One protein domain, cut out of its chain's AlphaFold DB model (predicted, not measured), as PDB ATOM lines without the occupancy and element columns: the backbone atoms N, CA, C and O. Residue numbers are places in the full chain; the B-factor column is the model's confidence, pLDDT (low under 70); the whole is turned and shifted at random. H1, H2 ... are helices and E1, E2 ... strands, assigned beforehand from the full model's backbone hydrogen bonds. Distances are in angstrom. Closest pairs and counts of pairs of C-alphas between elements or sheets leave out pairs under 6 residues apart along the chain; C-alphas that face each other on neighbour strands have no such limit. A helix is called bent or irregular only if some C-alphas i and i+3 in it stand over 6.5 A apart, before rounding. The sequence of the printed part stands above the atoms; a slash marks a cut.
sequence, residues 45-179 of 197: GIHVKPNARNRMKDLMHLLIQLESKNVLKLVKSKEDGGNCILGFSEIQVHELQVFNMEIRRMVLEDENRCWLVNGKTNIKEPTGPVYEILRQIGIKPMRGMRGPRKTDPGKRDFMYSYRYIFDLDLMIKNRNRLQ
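This is residues 45 to 179 of the 197 residues of the protein "Hypothetical protein" of Hanusia phi (UniProt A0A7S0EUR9). A small, curled sheet of four short strands forms a wall at one side of a rounded body, and four crossed helices make much of the rest. H1 and H3 cross almost at right angles, with H3 near the middle, while H2 and H4 lie at different ends. The printed part has 135 residues, with four named helices and four named strands that follow each other along the chain as H1 E1 E2 H2 H3 E3 E4 H4; the sheet runs E1 E2 E4 E3, all antiparallel, and the class is mixed, helices and strands. It is compact, with a radius of gyration of the C-alphas of 14.3 A and spans of 37 by 34 by 27 A.

H1, residues 50 to 68, only grazes the sheet with residues 63 to 67; its closest C-alpha pair with E1, residues 72 to 75, is Glu 67 and Lys 73, 5.3 A. E1 forms a hairpin with E2, residues 90 to 93, where N 73 and O 92 are 2.8 A apart. H2, residues 96 to 109, only just touches H1, with 3 pairs of C-alphas within 8 A; the closest are Leu 66 and Phe 99, 7.4 A. H3, residues 128 to 136, touches H1 about perpendicular at 82 degrees, the closest C-alphas being Met 56 and Ile 133, 7.4 A. E3, residues 139 to 141, forms a hairpin with E4, residues 163 to 166, where N 165 and O 140 are 2.8 A apart. E4 is also the antiparallel neighbour of E2, with N 91 and O 164 at 2.9 A. E2, H2, H3 and E3 form a split strand-helix-strand unit, two strands running the same way with E4 between them, and its crossover is right-handed. H4, residues 168 to 178, touches H3 at a steep tilt of 61 degrees, opposite ways; the closest C-alphas are Gln 136 and Asn 174, 4.7 A. H2 and H4 are apart. Every O i to N i+4 pair is within hydrogen-bond range in H1, H2 and H3, but 4 of 7 in H4, which is irregular: C-alphas 173 and 176 are 7.6 A apart.

H1 is 27.3 A long from C-alpha 50 at (-4.348, -55.193, -48.315). H2 measures 19.8 A, H3 12.4 A and H4 15.3 A, ending at C-alpha 178, (-10.557, -53.494, -54.807). E1 and E2 are 9.8 A each, E3 7.1 A and E4 10.3 A.

The C-alphas of Lys 78 and Gly 119 are the farthest apart, 42.1 A. The printed part has no cut; its long links are E1 to E2, H2 to H3 and E3 to E4. Residues 117 to 122 have pLDDT under 70; the mean of the printed part is 91.6.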
ATOM      1  N   GLY A  45     -18.361 -59.873 -52.431       81.62
ATOM      2  CA  GLY A  45     -18.102 -61.075 -53.232       81.62
ATOM      3  C   GLY A  45     -16.662 -61.192 -53.745       81.62
ATOM      4  O   GLY A  45     -16.420 -61.919 -54.705       81.62
ATOM      5  N   ILE A  46     -15.707 -60.455 -53.162       83.81
ATOM      6  CA  ILE A  46     -14.314 -60.391 -53.631       83.81
ATOM      7  C   ILE A  46     -13.317 -60.399 -52.473       83.81
ATOM      8  O   ILE A  46     -13.615 -59.959 -51.365       83.81
ATOM      9  N   HIS A  47     -12.086 -60.820 -52.766       85.69
ATOM     10  CA  HIS A  47     -10.959 -60.655 -51.855       85.69
ATOM     11  C   HIS A  47     -10.334 -59.261 -52.025       85.69
ATOM     12  O   HIS A  47      -9.715 -58.956 -53.051       85.69
ATOM     13  N   VAL A  48     -10.480 -58.406 -51.012       88.12
ATOM     14  CA  VAL A  48      -9.994 -57.018 -51.032       88.12
ATOM     15  C   VAL A  48      -8.482 -56.971 -50.798       88.12
ATOM     16  O   VAL A  48      -7.964 -57.545 -49.843       88.12
ATOM     17  N   LYS A  49      -7.756 -56.247 -51.655       89.44
ATOM     18  CA  LYS A  49      -6.299 -56.080 -51.546       89.44
ATOM     19  C   LYS A  49      -5.898 -55.376 -50.236       89.44
ATOM     20  O   LYS A  49      -6.587 -54.433 -49.832       89.44
ATOM     21  N   PRO A  50      -4.747 -55.721 -49.625       88.94
ATOM     22  CA  PRO A  50      -4.348 -55.193 -48.315       88.94
ATOM     23  C   PRO A  50      -4.374 -53.663 -48.210       88.94
ATOM     24  O   PRO A  50      -4.955 -53.118 -47.277       88.94
ATOM     25  N   ASN A  51      -3.845 -52.954 -49.213       89.12
ATOM     26  CA  ASN A  51      -3.825 -51.490 -49.193       89.12
ATOM     27  C   ASN A  51      -5.234 -50.867 -49.192       89.12
ATOM     28  O   ASN A  51      -5.464 -49.842 -48.559       89.12
ATOM     29  N   ALA A  52      -6.196 -51.484 -49.887       91.00
ATOM     30  CA  ALA A  52      -7.570 -50.994 -49.870       91.00
ATOM     31  C   ALA A  52      -8.244 -51.248 -48.516       91.00
ATOM     32  O   ALA A  52      -8.970 -50.378 -48.046       91.00
ATOM     33  N   ARG A  53      -7.952 -52.383 -47.860       90.56
ATOM     34  CA  ARG A  53      -8.416 -52.648 -46.487       90.56
ATOM     35  C   ARG A  53      -7.899 -51.592 -45.516       90.56
ATOM     36  O   ARG A  53      -8.682 -51.046 -44.752       90.56
ATOM     37  N   ASN A  54      -6.611 -51.258 -45.594       91.81
ATOM     38  CA  ASN A  54      -6.015 -50.241 -44.727       91.81
ATOM     39  C   ASN A  54      -6.673 -48.870 -44.929       91.81
ATOM     40  O   ASN A  54      -7.085 -48.256 -43.953       91.81
ATOM     41  N   ARG A  55      -6.896 -48.452 -46.183       94.38
ATOM     42  CA  ARG A  55      -7.638 -47.216 -46.491       94.38
ATOM     43  C   ARG A  55      -9.067 -47.221 -45.956       94.38
ATOM     44  O   ARG A  55      -9.543 -46.192 -45.495       94.38
ATOM     45  N   MET A  56      -9.768 -48.352 -46.043       94.62
ATOM     46  CA  MET A  56     -11.127 -48.484 -45.511       94.62
ATOM     47  C   MET A  56     -11.159 -48.359 -43.988       94.62
ATOM     48  O   MET A  56     -12.018 -47.654 -43.469       94.62
ATOM     49  N   LYS A  57     -10.221 -49.004 -43.283       93.25
ATOM     50  CA  LYS A  57     -10.097 -48.890 -41.823       93.25
ATOM     51  C   LYS A  57      -9.779 -47.460 -41.405       93.25
ATOM     52  O   LYS A  57     -10.451 -46.925 -40.535       93.25
ATOM     53  N   ASP A  58      -8.800 -46.843 -42.062       94.94
ATOM     54  CA  ASP A  58      -8.374 -45.476 -41.768       94.94
ATOM     55  C   ASP A  58      -9.512 -44.471 -41.999       94.94
ATOM     56  O   ASP A  58      -9.857 -43.678 -41.123       94.94
ATOM     57  N   LEU A  59     -10.208 -44.604 -43.134       96.81
ATOM     58  CA  LEU A  59     -11.401 -43.819 -43.427       96.81
ATOM     59  C   LEU A  59     -12.504 -44.045 -42.385       96.81
ATOM     60  O   LEU A  59     -13.115 -43.078 -41.941       96.81
ATOM     61  N   MET A  60     -12.773 -45.288 -41.982       96.44
ATOM     62  CA  MET A  60     -13.808 -45.576 -40.987       96.44
ATOM     63  C   MET A  60     -13.463 -44.982 -39.617       96.44
ATOM     64  O   MET A  60     -14.330 -44.386 -38.980       96.44
ATOM     65  N   HIS A  61     -12.203 -45.078 -39.184       96.00
ATOM     66  CA  HIS A  61     -11.742 -44.432 -37.955       96.00
ATOM     67  C   HIS A  61     -11.962 -42.923 -38.002       96.00
ATOM     68  O   HIS A  61     -12.524 -42.364 -37.059       96.00
ATOM     69  N   LEU A  62     -11.596 -42.273 -39.110       97.81
ATOM     70  CA  LEU A  62     -11.845 -40.847 -39.280       97.81
ATOM     71  C   LEU A  62     -13.345 -40.528 -39.225       97.81
ATOM     72  O   LEU A  62     -13.745 -39.613 -38.511       97.81
ATOM     73  N   LEU A  63     -14.192 -41.280 -39.932       98.00
ATOM     74  CA  LEU A  63     -15.637 -41.038 -39.937       98.00
ATOM     75  C   LEU A  63     -16.248 -41.152 -38.532       98.00
ATOM     76  O   LEU A  63     -17.033 -40.286 -38.156       98.00
ATOM     77  N   ILE A  64     -15.840 -42.145 -37.736       97.56
ATOM     78  CA  ILE A  64     -16.276 -42.303 -36.337       97.56
ATOM     79  C   ILE A  64     -15.810 -41.117 -35.477       97.56
ATOM     80  O   ILE A  64     -16.572 -40.599 -34.661       97.56
ATOM     81  N   GLN A  65     -14.567 -40.658 -35.657       97.81
ATOM     82  CA  GLN A  65     -14.044 -39.490 -34.938       97.81
ATOM     83  C   GLN A  65     -14.773 -38.194 -35.309       97.81
ATOM     84  O   GLN A  65     -14.959 -37.324 -34.463       97.81
ATOM     85  N   LEU A  66     -15.164 -38.032 -36.572       98.19
ATOM     86  CA  LEU A  66     -15.926 -36.869 -37.021       98.19
ATOM     87  C   LEU A  66     -17.380 -36.929 -36.550       98.19
ATOM     88  O   LEU A  66     -17.947 -35.895 -36.201       98.19
ATOM     89  N   GLU A  67     -17.965 -38.125 -36.485       97.81
ATOM     90  CA  GLU A  67     -19.290 -38.338 -35.907       97.81
ATOM     91  C   GLU A  67     -19.318 -37.989 -34.414       97.81
ATOM     92  O   GLU A  67     -20.192 -37.241 -33.979       97.81
ATOM     93  N   SER A  68     -18.321 -38.420 -33.632       97.62
ATOM     94  CA  SER A  68     -18.244 -38.086 -32.199       97.62
ATOM     95  C   SER A  68     -18.043 -36.591 -31.926       97.62
ATOM     96  O   SER A  68     -18.404 -36.100 -30.856       97.62
ATOM     97  N   LYS A  69     -17.515 -35.850 -32.907       98.06
ATOM     98  CA  LYS A  69     -17.376 -34.385 -32.893       98.06
ATOM     99  C   LYS A  69     -18.582 -33.647 -33.493       98.06
ATOM    100  O   LYS A  69     -18.523 -32.431 -33.619       98.06
ATOM    101  N   ASN A  70     -19.659 -34.346 -33.866       97.81
ATOM    102  CA  ASN A  70     -20.846 -33.798 -34.545       97.81
ATOM    103  C   ASN A  70     -20.572 -33.115 -35.905       97.81
ATOM    104  O   ASN A  70     -21.406 -32.360 -36.402       97.81
ATOM    105  N   VAL A  71     -19.440 -33.403 -36.556       98.44
ATOM    106  CA  VAL A  71     -19.112 -32.872 -37.896       98.44
ATOM    107  C   VAL A  71     -19.964 -33.547 -38.976       98.44
ATOM    108  O   VAL A  71     -20.324 -32.931 -39.985       98.44
ATOM    109  N   LEU A  72     -20.292 -34.821 -38.764       98.56
ATOM    110  CA  LEU A  72     -21.144 -35.629 -39.627       98.56
ATOM    111  C   LEU A  72     -21.999 -36.593 -38.799       98.56
ATOM    112  O   LEU A  72     -21.787 -36.744 -37.600       98.56
ATOM    113  N   LYS A  73     -22.917 -37.287 -39.464       98.50
ATOM    114  CA  LYS A  73     -23.674 -38.416 -38.934       98.50
ATOM    115  C   LYS A  73     -23.658 -39.575 -39.926       98.50
ATOM    116  O   LYS A  73     -23.903 -39.372 -41.120       98.50
ATOM    117  N   LEU A  74     -23.409 -40.781 -39.430       98.19
ATOM    118  CA  LEU A  74     -23.510 -42.024 -40.182       98.19
ATOM    119  C   LEU A  74     -24.907 -42.611 -39.981       98.19
ATOM    120  O   LEU A  74     -25.339 -42.925 -38.873       98.19
ATOM    121  N   VAL A  75     -25.649 -42.747 -41.074       97.94
ATOM    122  CA  VAL A  75     -27.008 -43.290 -41.049       97.94
ATOM    123  C   VAL A  75     -26.961 -44.747 -41.477       97.94
ATOM    124  O   VAL A  75     -26.354 -45.076 -42.493       97.94
ATOM    125  N   LYS A  76     -27.614 -45.623 -40.710       96.62
ATOM    126  CA  LYS A  76     -27.782 -47.040 -41.051       96.62
ATOM    127  C   LYS A  76     -29.140 -47.269 -41.702       96.62
ATOM    128  O   LYS A  76     -30.152 -46.764 -41.211       96.62
ATOM    129  N   SER A  77     -29.167 -48.054 -42.773       94.81
ATOM    130  CA  SER A  77     -30.413 -48.592 -43.312       94.81
ATOM    131  C   SER A  77     -30.967 -49.667 -42.381       94.81
ATOM    132  O   SER A  77     -30.205 -50.406 -41.752       94.81
ATOM    133  N   LYS A  78     -32.298 -49.739 -42.315       92.25
ATOM    134  CA  LYS A  78     -33.042 -50.813 -41.644       92.25
ATOM    135  C   LYS A  78     -33.255 -52.030 -42.546       92.25
ATOM    136  O   LYS A  78     -33.680 -53.064 -42.054       92.25
ATOM    137  N   GLU A  79     -33.021 -51.876 -43.846       89.69
ATOM    138  CA  GLU A  79     -33.194 -52.929 -44.841       89.69
ATOM    139  C   GLU A  79     -31.921 -53.769 -44.959       89.69
ATOM    140  O   GLU A  79     -30.807 -53.229 -44.996       89.69
ATOM    141  N   ASP A  80     -32.101 -55.084 -45.068       79.81
ATOM    142  CA  ASP A  80     -31.011 -56.018 -45.331       79.81
ATOM    143  C   ASP A  80     -30.360 -55.695 -46.680       79.81
ATOM    144  O   ASP A  80     -31.029 -55.480 -47.690       79.81
ATOM    145  N   GLY A  81     -29.029 -55.596 -46.690       83.00
ATOM    146  CA  GLY A  81     -28.270 -55.174 -47.873       83.00
ATOM    147  C   GLY A  81     -28.337 -53.672 -48.186       83.00
ATOM    148  O   GLY A  81     -27.724 -53.228 -49.154       83.00
ATOM    149  N   GLY A  82     -29.015 -52.862 -47.366       89.19
ATOM    150  CA  GLY A  82     -29.122 -51.412 -47.558       89.19
ATOM    151  C   GLY A  82     -27.907 -50.600 -47.092       89.19
ATOM    152  O   GLY A  82     -27.943 -49.372 -47.148       89.19
ATOM    153  N   ASN A  83     -26.849 -51.248 -46.600       92.69
ATOM    154  CA  ASN A  83     -25.645 -50.609 -46.067       92.69
ATOM    155  C   ASN A  83     -24.418 -50.973 -46.914       92.69
ATOM    156  O   ASN A  83     -24.315 -52.085 -47.426       92.69
ATOM    157  N   CYS A  84     -23.450 -50.058 -47.009       93.62
ATOM    158  CA  CYS A  84     -22.137 -50.395 -47.550       93.62
ATOM    159  C   CYS A  84     -21.359 -51.304 -46.583       93.62
ATOM    160  O   CYS A  84     -21.732 -51.464 -45.420       93.62
ATOM    161  N   ILE A  85     -20.215 -51.829 -47.036       92.31
ATOM    162  CA  ILE A  85     -19.328 -52.697 -46.236       92.31
ATOM    163  C   ILE A  85     -18.905 -52.090 -44.884       92.31
ATOM    164  O   ILE A  85     -18.612 -52.817 -43.942       92.31
ATOM    165  N   LEU A  86     -18.889 -50.759 -44.763       91.94
ATOM    166  CA  LEU A  86     -18.543 -50.069 -43.517       91.94
ATOM    167  C   LEU A  86     -19.727 -49.938 -42.540       91.94
ATOM    168  O   LEU A  86     -19.597 -49.320 -41.487       91.94
ATOM    169  N   GLY A  87     -20.887 -50.515 -42.867       92.62
ATOM    170  CA  GLY A  87     -22.026 -50.628 -41.958       92.62
ATOM    171  C   GLY A  87     -22.933 -49.397 -41.887       92.62
ATOM    172  O   GLY A  87     -23.691 -49.270 -40.926       92.62
ATOM    173  N   PHE A  88     -22.870 -48.505 -42.879       95.69
ATOM    174  CA  PHE A  88     -23.770 -47.354 -43.027       95.69
ATOM    175  C   PHE A  88     -24.306 -47.248 -44.460       95.69
ATOM    176  O   PHE A  88     -23.665 -47.695 -45.414       95.69
ATOM    177  N   SER A  89     -25.475 -46.637 -44.619       97.25
ATOM    178  CA  SER A  89     -26.118 -46.363 -45.906       97.25
ATOM    179  C   SER A  89     -25.930 -44.918 -46.355       97.25
ATOM    180  O   SER A  89     -26.071 -44.607 -47.536       97.25
ATOM    181  N   GLU A  90     -25.600 -44.014 -45.434       98.12
ATOM    182  CA  GLU A  90     -25.476 -42.598 -45.745       98.12
ATOM    183  C   GLU A  90     -24.528 -41.861 -44.791       98.12
ATOM    184  O   GLU A  90     -24.414 -42.193 -43.613       98.12
ATOM    185  N   ILE A  91     -23.877 -40.826 -45.328       98.56
ATOM    186  CA  ILE A  91     -23.099 -39.836 -44.579       98.56
ATOM    187  C   ILE A  91     -23.819 -38.493 -44.710       98.56
ATOM    188  O   ILE A  91     -23.945 -37.963 -45.819       98.56
ATOM    189  N   GLN A  92     -24.259 -37.931 -43.588       98.38
ATOM    190  CA  GLN A  92     -24.804 -36.574 -43.497       98.38
ATOM    191  C   GLN A  92     -23.733 -35.657 -42.928       98.38
ATOM    192  O   GLN A  92     -23.312 -35.850 -41.798       98.38
ATOM    193  N   VAL A  93     -23.272 -34.672 -43.691       98.31
ATOM    194  CA  VAL A  93     -22.227 -33.745 -43.243       98.31
ATOM    195  C   VAL A  93     -22.873 -32.455 -42.762       98.31
ATOM    196  O   VAL A  93     -23.615 -31.819 -43.508       98.31
ATOM    197  N   HIS A  94     -22.571 -32.053 -41.532       97.12
ATOM    198  CA  HIS A  94     -23.059 -30.812 -40.930       97.12
ATOM    199  C   HIS A  94     -22.049 -29.675 -41.126       97.12
ATOM    200  O   HIS A  94     -22.429 -28.563 -41.494       97.12
ATOM    201  N   GLU A  95     -20.753 -29.976 -41.003       96.75
ATOM    202  CA  GLU A  95     -19.663 -29.007 -41.150       96.75
ATOM    203  C   GLU A  95     -18.761 -29.341 -42.349       96.75
ATOM    204  O   GLU A  95     -17.721 -29.987 -42.224       96.75
ATOM    205  N   LEU A  96     -19.152 -28.882 -43.545       95.38
ATOM    206  CA  LEU A  96     -18.462 -29.218 -44.803       95.38
ATOM    207  C   LEU A  96     -16.971 -28.879 -44.818       95.38
ATOM    208  O   LEU A  96     -16.172 -29.648 -45.348       95.38
ATOM    209  N   GLN A  97     -16.603 -27.715 -44.283       94.69
ATOM    210  CA  GLN A  97     -15.216 -27.253 -44.303       94.69
ATOM    211  C   GLN A  97     -14.334 -28.130 -43.418       94.69
ATOM    212  O   GLN A  97     -13.283 -28.574 -43.873       94.69
ATOM    213  N   VAL A  98     -14.794 -28.431 -42.202       96.88
ATOM    214  CA  VAL A  98     -14.082 -29.303 -41.263       96.88
ATOM    215  C   VAL A  98     -13.988 -30.716 -41.825       96.88
ATOM    216  O   VAL A  98     -12.896 -31.270 -41.893       96.88
ATOM    217  N   PHE A  99     -15.094 -31.264 -42.338       97.81
ATOM    218  CA  PHE A  99     -15.104 -32.574 -42.988       97.81
ATOM    219  C   PHE A  99     -14.084 -32.667 -44.132       97.81
ATOM    220  O   PHE A  99     -13.269 -33.585 -44.172       97.81
ATOM    221  N   ASN A 100     -14.094 -31.705 -45.058       96.50
ATOM    222  CA  ASN A 100     -13.173 -31.703 -46.192       96.50
ATOM    223  C   ASN A 100     -11.712 -31.548 -45.748       96.50
ATOM    224  O   ASN A 100     -10.838 -32.249 -46.257       96.50
ATOM    225  N   MET A 101     -11.455 -30.650 -44.795       95.88
ATOM    226  CA  MET A 101     -10.123 -30.403 -44.250       95.88
ATOM    227  C   MET A 101      -9.549 -31.653 -43.581       95.88
ATOM    228  O   MET A 101      -8.417 -32.020 -43.871       95.88
ATOM    229  N   GLU A 102     -10.326 -32.339 -42.747       97.75
ATOM    230  CA  GLU A 102      -9.879 -33.547 -42.047       97.75
ATOM    231  C   GLU A 102      -9.622 -34.712 -43.013       97.75
ATOM    232  O   GLU A 102      -8.630 -35.426 -42.881       97.75
ATOM    233  N   ILE A 103     -10.438 -34.849 -44.065       96.62
ATOM    234  CA  ILE A 103     -10.184 -35.822 -45.139       96.62
ATOM    235  C   ILE A 103      -8.878 -35.499 -45.878       96.62
ATOM    236  O   ILE A 103      -8.088 -36.397 -46.169       96.62
ATOM    237  N   ARG A 104      -8.629 -34.219 -46.189       94.38
ATOM    238  CA  ARG A 104      -7.361 -33.787 -46.800       94.38
ATOM    239  C   ARG A 104      -6.185 -34.082 -45.880       94.38
ATOM    240  O   ARG A 104      -5.175 -34.580 -46.365       94.38
ATOM    241  N   ARG A 105      -6.328 -33.794 -44.586       94.88
ATOM    242  CA  ARG A 105      -5.305 -34.018 -43.566       94.88
ATOM    243  C   ARG A 105      -4.921 -35.494 -43.485       94.88
ATOM    244  O   ARG A 105      -3.751 -35.797 -43.668       94.88
ATOM    245  N   MET A 106      -5.897 -36.399 -43.368       95.31
ATOM    246  CA  MET A 106      -5.672 -37.854 -43.363       95.31
ATOM    247  C   MET A 106      -4.833 -38.320 -44.565       95.31
ATOM    248  O   MET A 106      -3.911 -39.116 -44.413       95.31
ATOM    249  N   VAL A 107      -5.115 -37.799 -45.764       93.25
ATOM    250  CA  VAL A 107      -4.380 -38.178 -46.982       93.25
ATOM    251  C   VAL A 107      -2.993 -37.544 -47.066       93.25
ATOM    252  O   VAL A 107      -2.083 -38.162 -47.610       93.25
ATOM    253  N   LEU A 108      -2.835 -36.300 -46.614       91.31
ATOM    254  CA  LEU A 108      -1.571 -35.567 -46.715       91.31
ATOM    255  C   LEU A 108      -0.564 -35.989 -45.644       91.31
ATOM    256  O   LEU A 108       0.624 -36.067 -45.939       91.31
ATOM    257  N   GLU A 109      -1.037 -36.249 -44.426       91.81
ATOM    258  CA  GLU A 109      -0.207 -36.747 -43.328       91.81
ATOM    259  C   GLU A 109       0.098 -38.240 -43.503       91.81
ATOM    260  O   GLU A 109       1.214 -38.662 -43.213       91.81
ATOM    261  N   ASP A 110      -0.862 -39.013 -44.034       90.19
ATOM    262  CA  ASP A 110      -0.736 -40.438 -44.377       90.19
ATOM    263  C   ASP A 110       0.014 -41.258 -43.315       90.19
ATOM    264  O   ASP A 110       0.916 -42.041 -43.625       90.19
ATOM    265  N   GLU A 111      -0.358 -41.077 -42.044       88.19
ATOM    266  CA  GLU A 111       0.294 -41.723 -40.896       88.19
ATOM    267  C   GLU A 111       0.352 -43.252 -41.060       88.19
ATOM    268  O   GLU A 111       1.353 -43.897 -40.740       88.19
ATOM    269  N   ASN A 112      -0.701 -43.819 -41.657       85.69
ATOM    270  CA  ASN A 112      -0.855 -45.246 -41.927       85.69
ATOM    271  C   ASN A 112      -0.212 -45.713 -43.249       85.69
ATOM    272  O   ASN A 112      -0.314 -46.894 -43.595       85.69
ATOM    273  N   ARG A 113       0.452 -44.811 -43.989       88.88
ATOM    274  CA  ARG A 113       1.185 -45.068 -45.246       88.88
ATOM    275  C   ARG A 113       0.378 -45.854 -46.276       88.88
ATOM    276  O   ARG A 113       0.899 -46.752 -46.943       88.88
ATOM    277  N   CYS A 114      -0.910 -45.557 -46.374       89.56
ATOM    278  CA  CYS A 114      -1.818 -46.266 -47.262       89.56
ATOM    279  C   CYS A 114      -2.383 -45.367 -48.362       89.56
ATOM    280  O   CYS A 114      -2.798 -45.879 -49.408       89.56
ATOM    281  N   TRP A 115      -2.362 -44.042 -48.218       90.38
ATOM    282  CA  TRP A 115      -2.955 -43.102 -49.171       90.38
ATOM    283  C   TRP A 115      -2.002 -42.685 -50.287       90.38
ATOM    284  O   TRP A 115      -2.397 -42.701 -51.463       90.38
ATOM    285  N   LEU A 116      -0.752 -42.375 -49.954       84.88
ATOM    286  CA  LEU A 116       0.256 -41.913 -50.897       84.88
ATOM    287  C   LEU A 116       0.932 -43.115 -51.563       84.88
ATOM    288  O   LEU A 116       1.571 -43.949 -50.928       84.88
ATOM    289  N   VAL A 117       0.793 -43.224 -52.885       68.69
ATOM    290  CA  VAL A 117       1.429 -44.296 -53.665       68.69
ATOM    291  C   VAL A 117       2.743 -43.773 -54.255       68.69
ATOM    292  O   VAL A 117       2.764 -42.703 -54.867       68.69
ATOM    293  N   ASN A 118       3.822 -44.548 -54.112       58.47
ATOM    294  CA  ASN A 118       5.152 -44.305 -54.697       58.47
ATOM    295  C   ASN A 118       5.866 -43.023 -54.227       58.47
ATOM    296  O   ASN A 118       6.474 -42.331 -55.041       58.47
ATOM    297  N   GLY A 119       5.783 -42.673 -52.939       55.41
ATOM    298  CA  GLY A 119       6.564 -41.557 -52.383       55.41
ATOM    299  C   GLY A 119       6.200 -40.178 -52.946       55.41
ATOM    300  O   GLY A 119       6.964 -39.226 -52.792       55.41
ATOM    301  N   LYS A 120       5.042 -40.044 -53.611       65.44
ATOM    302  CA  LYS A 120       4.533 -38.744 -54.056       65.44
ATOM    303  C   LYS A 120       4.111 -37.928 -52.840       65.44
ATOM    304  O   LYS A 120       3.037 -38.144 -52.295       65.44
ATOM    305  N   THR A 121       4.944 -36.965 -52.469       61.97
ATOM    306  CA  THR A 121       4.699 -36.031 -51.362       61.97
ATOM    307  C   THR A 121       3.733 -34.903 -51.721       61.97
ATOM    308  O   THR A 121       3.270 -34.192 -50.838       61.97
ATOM    309  N   ASN A 122       3.402 -34.724 -53.007       67.50
ATOM    310  CA  ASN A 122       2.554 -33.625 -53.462       67.50
ATOM    311  C   ASN A 122       1.404 -34.125 -54.354       67.50
ATOM    312  O   ASN A 122       1.594 -34.443 -55.532       67.50
ATOM    313  N   ILE A 123       0.200 -34.211 -53.779       77.12
ATOM    314  CA  ILE A 123      -1.035 -34.568 -54.487       77.12
ATOM    315  C   ILE A 123      -1.883 -33.307 -54.664       77.12
ATOM    316  O   ILE A 123      -2.360 -32.721 -53.698       77.12
ATOM    317  N   LYS A 124      -2.128 -32.928 -55.923       80.19
ATOM    318  CA  LYS A 124      -2.936 -31.748 -56.277       80.19
ATOM    319  C   LYS A 124      -4.385 -31.829 -55.775       80.19
ATOM    320  O   LYS A 124      -4.980 -30.807 -55.452       80.19
ATOM    321  N   GLU A 125      -4.952 -33.033 -55.733       86.00
ATOM    322  CA  GLU A 125      -6.338 -33.298 -55.322       86.00
ATOM    323  C   GLU A 125      -6.361 -34.396 -54.236       86.00
ATOM    324  O   GLU A 125      -6.615 -35.564 -54.549       86.00
ATOM    325  N   PRO A 126      -6.061 -34.063 -52.961       89.44
ATOM    326  CA  PRO A 126      -5.905 -35.054 -51.887       89.44
ATOM    327  C   PRO A 126      -7.174 -35.866 -51.613       89.44
ATOM    328  O   PRO A 126      -7.109 -37.013 -51.195       89.44
ATOM    329  N   THR A 127      -8.349 -35.308 -51.894       93.19
ATOM    330  CA  THR A 127      -9.632 -35.979 -51.649       93.19
ATOM    331  C   THR A 127     -10.001 -37.008 -52.725       93.19
ATOM    332  O   THR A 127     -10.875 -37.848 -52.506       93.19
ATOM    333  N   GLY A 128      -9.321 -36.995 -53.878       92.19
ATOM    334  CA  GLY A 128      -9.596 -37.888 -55.007       92.19
ATOM    335  C   GLY A 128      -9.453 -39.381 -54.671       92.19
ATOM    336  O   GLY A 128     -10.385 -40.145 -54.929       92.19
ATOM    337  N   PRO A 129      -8.334 -39.823 -54.063       92.25
ATOM    338  CA  PRO A 129      -8.165 -41.205 -53.614       92.25
ATOM    339  C   PRO A 129      -9.250 -41.679 -52.640       92.25
ATOM    340  O   PRO A 129      -9.679 -42.830 -52.725       92.25
ATOM    341  N   VAL A 130      -9.716 -40.802 -51.746       95.25
ATOM    342  CA  VAL A 130     -10.781 -41.112 -50.779       95.25
ATOM    343  C   VAL A 130     -12.116 -41.279 -51.493       95.25
ATOM    344  O   VAL A 130     -12.804 -42.277 -51.285       95.25
ATOM    345  N   TYR A 131     -12.449 -40.358 -52.400       95.06
ATOM    346  CA  TYR A 131     -13.652 -40.471 -53.222       95.06
ATOM    347  C   TYR A 131     -13.673 -41.765 -54.048       95.06
ATOM    348  O   TYR A 131     -14.714 -42.402 -54.190       95.06
ATOM    349  N   GLU A 132     -12.522 -42.192 -54.565       94.12
ATOM    350  CA  GLU A 132     -12.419 -43.444 -55.308       94.12
ATOM    351  C   GLU A 132     -12.683 -44.674 -54.421       94.12
ATOM    352  O   GLU A 132     -13.388 -45.581 -54.859       94.12
ATOM    353  N   ILE A 133     -12.206 -44.691 -53.170       95.69
ATOM    354  CA  ILE A 133     -12.554 -45.750 -52.205       95.69
ATOM    355  C   ILE A 133     -14.057 -45.751 -51.926       95.69
ATOM    356  O   ILE A 133     -14.689 -46.800 -52.050       95.69
ATOM    357  N   LEU A 134     -14.646 -44.587 -51.633       96.88
ATOM    358  CA  LEU A 134     -16.088 -44.451 -51.402       96.88
ATOM    359  C   LEU A 134     -16.898 -44.999 -52.581       96.88
ATOM    360  O   LEU A 134     -17.794 -45.819 -52.398       96.88
ATOM    361  N   ARG A 135     -16.519 -44.635 -53.807       96.44
ATOM    362  CA  ARG A 135     -17.176 -45.107 -55.029       96.44
ATOM    363  C   ARG A 135     -17.082 -46.625 -55.208       96.44
ATOM    364  O   ARG A 135     -18.018 -47.231 -55.724       96.44
ATOM    365  N   GLN A 136     -15.971 -47.238 -54.805       95.31
ATOM    366  CA  GLN A 136     -15.770 -48.690 -54.873       95.31
ATOM    367  C   GLN A 136     -16.623 -49.459 -53.859       95.31
ATOM    368  O   GLN A 136     -17.031 -50.577 -54.157       95.31
ATOM    369  N   ILE A 137     -16.935 -48.845 -52.715       95.38
ATOM    370  CA  ILE A 137     -17.852 -49.396 -51.704       95.38
ATOM    371  C   ILE A 137     -19.303 -48.914 -51.878       95.38
ATOM    372  O   ILE A 137     -20.129 -49.137 -51.001       95.38
ATOM    373  N   GLY A 138     -19.625 -48.251 -52.994       96.75
ATOM    374  CA  GLY A 138     -20.989 -47.832 -53.332       96.75
ATOM    375  C   GLY A 138     -21.436 -46.484 -52.772       96.75
ATOM    376  O   GLY A 138     -22.586 -46.116 -52.961       96.75
ATOM    377  N   ILE A 139     -20.572 -45.713 -52.118       98.00
ATOM    378  CA  ILE A 139     -20.923 -44.392 -51.588       98.00
ATOM    379  C   ILE A 139     -20.670 -43.307 -52.644       98.00
ATOM    380  O   ILE A 139     -19.570 -43.176 -53.186       98.00
ATOM    381  N   LYS A 140     -21.687 -42.482 -52.924       96.81
ATOM    382  CA  LYS A 140     -21.597 -41.337 -53.849       96.81
ATOM    383  C   LYS A 140     -22.238 -40.075 -53.273       96.81
ATOM    384  O   LYS A 140     -23.195 -40.182 -52.512       96.81
ATOM    385  N   PRO A 141     -21.785 -38.869 -53.666       96.75
ATOM    386  CA  PRO A 141     -22.484 -37.641 -53.311       96.75
ATOM    387  C   PRO A 141     -23.893 -37.637 -53.914       96.75
ATOM    388  O   PRO A 141     -24.087 -37.986 -55.083       96.75
ATOM    389  N   MET A 142     -24.879 -37.215 -53.127       95.94
ATOM    390  CA  MET A 142     -26.246 -37.050 -53.610       95.94
ATOM    391  C   MET A 142     -26.330 -35.844 -54.559       95.94
ATOM    392  O   MET A 142     -25.773 -34.772 -54.303       95.94
ATOM    393  N   ARG A 143     -27.036 -36.006 -55.683       93.75
ATOM    394  CA  ARG A 143     -27.213 -34.935 -56.673       93.75
ATOM    395  C   ARG A 143     -27.918 -33.734 -56.033       93.75
ATOM    396  O   ARG A 143     -28.906 -33.903 -55.333       93.75
ATOM    397  N   GLY A 144     -27.413 -32.529 -56.301       93.69
ATOM    398  CA  GLY A 144     -27.980 -31.284 -55.768       93.69
ATOM    399  C   GLY A 144     -27.575 -30.952 -54.328       93.69
ATOM    400  O   GLY A 144     -27.895 -29.867 -53.867       93.69
ATOM    401  N   MET A 145     -26.817 -31.822 -53.650       95.75
ATOM    402  CA  MET A 145     -26.406 -31.633 -52.249       95.75
ATOM    403  C   MET A 145     -24.987 -31.064 -52.097       95.75
ATOM    404  O   MET A 145     -24.412 -31.101 -51.011       95.75
ATOM    405  N   ARG A 146     -24.395 -30.549 -53.181       94.38
ATOM    406  CA  ARG A 146     -23.065 -29.926 -53.139       94.38
ATOM    407  C   ARG A 146     -23.098 -28.669 -52.268       94.38
ATOM    408  O   ARG A 146     -24.068 -27.916 -52.300       94.38
ATOM    409  N   GLY A 147     -22.014 -28.439 -51.534       92.06
ATOM    410  CA  GLY A 147     -21.823 -27.238 -50.735       92.06
ATOM    411  C   GLY A 147     -21.844 -25.933 -51.543       92.06
ATOM    412  O   GLY A 147     -21.755 -25.941 -52.776       92.06
ATOM    413  N   PRO A 148     -21.934 -24.786 -50.853       92.06
ATOM    414  CA  PRO A 148     -21.988 -23.480 -51.494       92.06
ATOM    415  C   PRO A 148     -20.689 -23.162 -52.244       92.06
ATOM    416  O   PRO A 148     -19.588 -23.305 -51.715       92.06
ATOM    417  N   ARG A 149     -20.821 -22.624 -53.463       88.06
ATOM    418  CA  ARG A 149     -19.693 -22.319 -54.366       88.06
ATOM    419  C   ARG A 149     -18.644 -21.377 -53.762       88.06
ATOM    420  O   ARG A 149     -17.486 -21.450 -54.148       88.06
ATOM    421  N   LYS A 150     -19.038 -20.488 -52.842       89.06
ATOM    422  CA  LYS A 150     -18.139 -19.502 -52.215       89.06
ATOM    423  C   LYS A 150     -17.016 -20.161 -51.408       89.06
ATOM    424  O   LYS A 150     -15.920 -19.619 -51.356       89.06
ATOM    425  N   THR A 151     -17.299 -21.297 -50.776       86.31
ATOM    426  CA  THR A 151     -16.350 -22.020 -49.916       86.31
ATOM    427  C   THR A 151     -15.904 -23.349 -50.523       86.31
ATOM    428  O   THR A 151     -15.141 -24.080 -49.904       86.31
ATOM    429  N   ASP A 152     -16.376 -23.655 -51.732       85.44
ATOM    430  CA  ASP A 152     -16.072 -24.878 -52.457       85.44
ATOM    431  C   ASP A 152     -14.600 -24.888 -52.912       85.44
ATOM    432  O   ASP A 152     -14.199 -24.019 -53.696       85.44
ATOM    433  N   PRO A 153     -13.790 -25.871 -52.477       84.00
ATOM    434  CA  PRO A 153     -12.375 -25.958 -52.833       84.00
ATOM    435  C   PRO A 153     -12.131 -26.309 -54.312       84.00
ATOM    436  O   PRO A 153     -10.988 -26.308 -54.771       84.00
ATOM    437  N   GLY A 154     -13.184 -26.598 -55.079       83.69
ATOM    438  CA  GLY A 154     -13.144 -26.712 -56.530       83.69
ATOM    439  C   GLY A 154     -14.005 -27.855 -57.051       83.69
ATOM    440  O   GLY A 154     -14.188 -28.873 -56.393       83.69
ATOM    441  N   LYS A 155     -14.474 -27.738 -58.302       78.25
ATOM    442  CA  LYS A 155     -15.425 -28.683 -58.934       78.25
ATOM    443  C   LYS A 155     -15.008 -30.161 -58.912       78.25
ATOM    444  O   LYS A 155     -15.870 -31.021 -59.045       78.25
ATOM    445  N   ARG A 156     -13.708 -30.451 -58.806       79.56
ATOM    446  CA  ARG A 156     -13.157 -31.817 -58.763       79.56
ATOM    447  C   ARG A 156     -13.050 -32.387 -57.354       79.56
ATOM    448  O   ARG A 156     -12.800 -33.575 -57.203       79.56
ATOM    449  N   ASP A 157     -13.272 -31.566 -56.333       84.88
ATOM    450  CA  ASP A 157     -13.381 -32.041 -54.966       84.88
ATOM    451  C   ASP A 157     -14.792 -32.598 -54.752       84.88
ATOM    452  O   ASP A 157     -15.788 -31.865 -54.696       84.88
ATOM    453  N   PHE A 158     -14.884 -33.924 -54.737       86.00
ATOM    454  CA  PHE A 158     -16.132 -34.639 -54.489       86.00
ATOM    455  C   PHE A 158     -16.430 -34.774 -52.995       86.00
ATOM    456  O   PHE A 158     -17.544 -35.159 -52.653       86.00
ATOM    457  N   MET A 159     -15.493 -34.388 -52.121       95.06
ATOM    458  CA  MET A 159     -15.640 -34.424 -50.664       95.06
ATOM    459  C   MET A 159     -16.192 -33.097 -50.121       95.06
ATOM    460  O   MET A 159     -15.755 -32.600 -49.086       95.06
ATOM    461  N   TYR A 160     -17.137 -32.494 -50.852       95.62
ATOM    462  CA  TYR A 160     -17.781 -31.218 -50.518       95.62
ATOM    463  C   TYR A 160     -19.298 -31.251 -50.789       95.62
ATOM    464  O   TYR A 160     -19.874 -30.365 -51.424       95.62
ATOM    465  N   SER A 161     -19.949 -32.333 -50.356       96.44
ATOM    466  CA  SER A 161     -21.401 -32.547 -50.388       96.44
ATOM    467  C   SER A 161     -21.949 -32.697 -48.971       96.44
ATOM    468  O   SER A 161     -21.311 -33.333 -48.136       96.44
ATOM    469  N   TYR A 162     -23.138 -32.153 -48.709       97.81
ATOM    470  CA  TYR A 162     -23.850 -32.315 -47.434       97.81
ATOM    471  C   TYR A 162     -24.355 -33.741 -47.222       97.81
ATOM    472  O   TYR A 162     -24.671 -34.131 -46.102       97.81
ATOM    473  N   ARG A 163     -24.472 -34.519 -48.302       97.94
ATOM    474  CA  ARG A 163     -25.026 -35.868 -48.243       97.94
ATOM    475  C   ARG A 163     -24.331 -36.800 -49.223       97.94
ATOM    476  O   ARG A 163     -24.143 -36.447 -50.396       97.94
ATOM    477  N   TYR A 164     -23.997 -37.990 -48.743       98.31
ATOM    478  CA  TYR A 164     -23.508 -39.110 -49.540       98.31
ATOM    479  C   TYR A 164     -24.377 -40.321 -49.257       98.31
ATOM    480  O   TYR A 164     -24.695 -40.581 -48.103       98.31
ATOM    481  N   ILE A 165     -24.754 -41.047 -50.298       97.88
ATOM    482  CA  ILE A 165     -25.691 -42.165 -50.215       97.88
ATOM    483  C   ILE A 165     -25.058 -43.425 -50.785       97.88
ATOM    484  O   ILE A 165     -24.246 -43.355 -51.716       97.88
ATOM    485  N   PHE A 166     -25.453 -44.559 -50.223       97.81
ATOM    486  CA  PHE A 166     -25.152 -45.872 -50.747       97.81
ATOM    487  C   PHE A 166     -25.976 -46.157 -52.001       97.81
ATOM    488  O   PHE A 166     -27.154 -45.821 -52.103       97.81
ATOM    489  N   ASP A 167     -25.304 -46.751 -52.973       96.88
ATOM    490  CA  ASP A 167     -25.824 -47.166 -54.259       96.88
ATOM    491  C   ASP A 167     -25.210 -48.530 -54.587       96.88
ATOM    492  O   ASP A 167     -24.004 -48.655 -54.841       96.88
ATOM    493  N   LEU A 168     -26.061 -49.556 -54.553       94.56
ATOM    494  CA  LEU A 168     -25.667 -50.937 -54.789       94.56
ATOM    495  C   LEU A 168     -25.153 -51.150 -56.220       94.56
ATOM    496  O   LEU A 168     -24.132 -51.810 -56.413       94.56
ATOM    497  N   ASP A 169     -25.792 -50.543 -57.221       95.50
ATOM    498  CA  ASP A 169     -25.383 -50.668 -58.623       95.50
ATOM    499  C   ASP A 169     -24.003 -50.044 -58.842       95.50
ATOM    500  O   ASP A 169     -23.138 -50.588 -59.542       95.50
ATOM    501  N   LEU A 170     -23.755 -48.901 -58.192       95.19
ATOM    502  CA  LEU A 170     -22.440 -48.277 -58.182       95.19
ATOM    503  C   LEU A 170     -21.396 -49.195 -57.542       95.19
ATOM    504  O   LEU A 170     -20.292 -49.314 -58.084       95.19
ATOM    505  N   MET A 171     -21.722 -49.833 -56.418       94.56
ATOM    506  CA  MET A 171     -20.827 -50.781 -55.755       94.56
ATOM    507  C   MET A 171     -20.494 -51.951 -56.684       94.56
ATOM    508  O   MET A 171     -19.319 -52.199 -56.945       94.56
ATOM    509  N   ILE A 172     -21.501 -52.623 -57.250       92.88
ATOM    510  CA  ILE A 172     -21.325 -53.768 -58.159       92.88
ATOM    511  C   ILE A 172     -20.417 -53.389 -59.333       92.88
ATOM    512  O   ILE A 172     -19.477 -54.116 -59.658       92.88
ATOM    513  N   LYS A 173     -20.623 -52.203 -59.913       93.81
ATOM    514  CA  LYS A 173     -19.821 -51.700 -61.035       93.81
ATOM    515  C   LYS A 173     -18.346 -51.474 -60.688       93.81
ATOM    516  O   LYS A 173     -17.500 -51.528 -61.579       93.81
ATOM    517  N   ASN A 174     -18.025 -51.152 -59.435       94.00
ATOM    518  CA  ASN A 174     -16.697 -50.655 -59.062       94.00
ATOM    519  C   ASN A 174     -15.920 -51.559 -58.106       94.00
ATOM    520  O   ASN A 174     -14.694 -51.430 -58.054       94.00
ATOM    521  N   ARG A 175     -16.586 -52.480 -57.401       92.31
ATOM    522  CA  ARG A 175     -15.980 -53.312 -56.355       92.31
ATOM    523  C   ARG A 175     -14.763 -54.087 -56.846       92.31
ATOM    524  O   ARG A 175     -13.762 -54.118 -56.147       92.31
ATOM    525  N   ASN A 176     -14.758 -54.584 -58.087       90.25
ATOM    526  CA  ASN A 176     -13.635 -55.356 -58.646       90.25
ATOM    527  C   ASN A 176     -12.294 -54.593 -58.638       90.25
ATOM    528  O   ASN A 176     -11.232 -55.205 -58.619       90.25
ATOM    529  N   ARG A 177     -12.310 -53.252 -58.576       89.75
ATOM    530  CA  ARG A 177     -11.097 -52.415 -58.453       89.75
ATOM    531  C   ARG A 177     -10.382 -52.573 -57.104       89.75
ATOM    532  O   ARG A 177      -9.216 -52.178 -56.958       89.75
ATOM    533  N   LEU A 178     -11.076 -53.139 -56.121       90.12
ATOM    534  CA  LEU A 178     -10.557 -53.494 -54.807       90.12
ATOM    535  C   LEU A 178      -9.834 -54.841 -54.810       90.12
ATOM    536  O   LEU A 178      -9.077 -55.103 -53.880       90.12
ATOM    537  N   GLN A 179     -10.028 -55.673 -55.836       87.25
ATOM    538  CA  GLN A 179      -9.428 -56.999 -55.914       87.25
ATOM    539  C   GLN A 179      -7.923 -56.925 -56.207       87.25
ATOM    540  O   GLN A 179      -7.439 -56.033 -56.916       87.25
TER     541      GLN A 179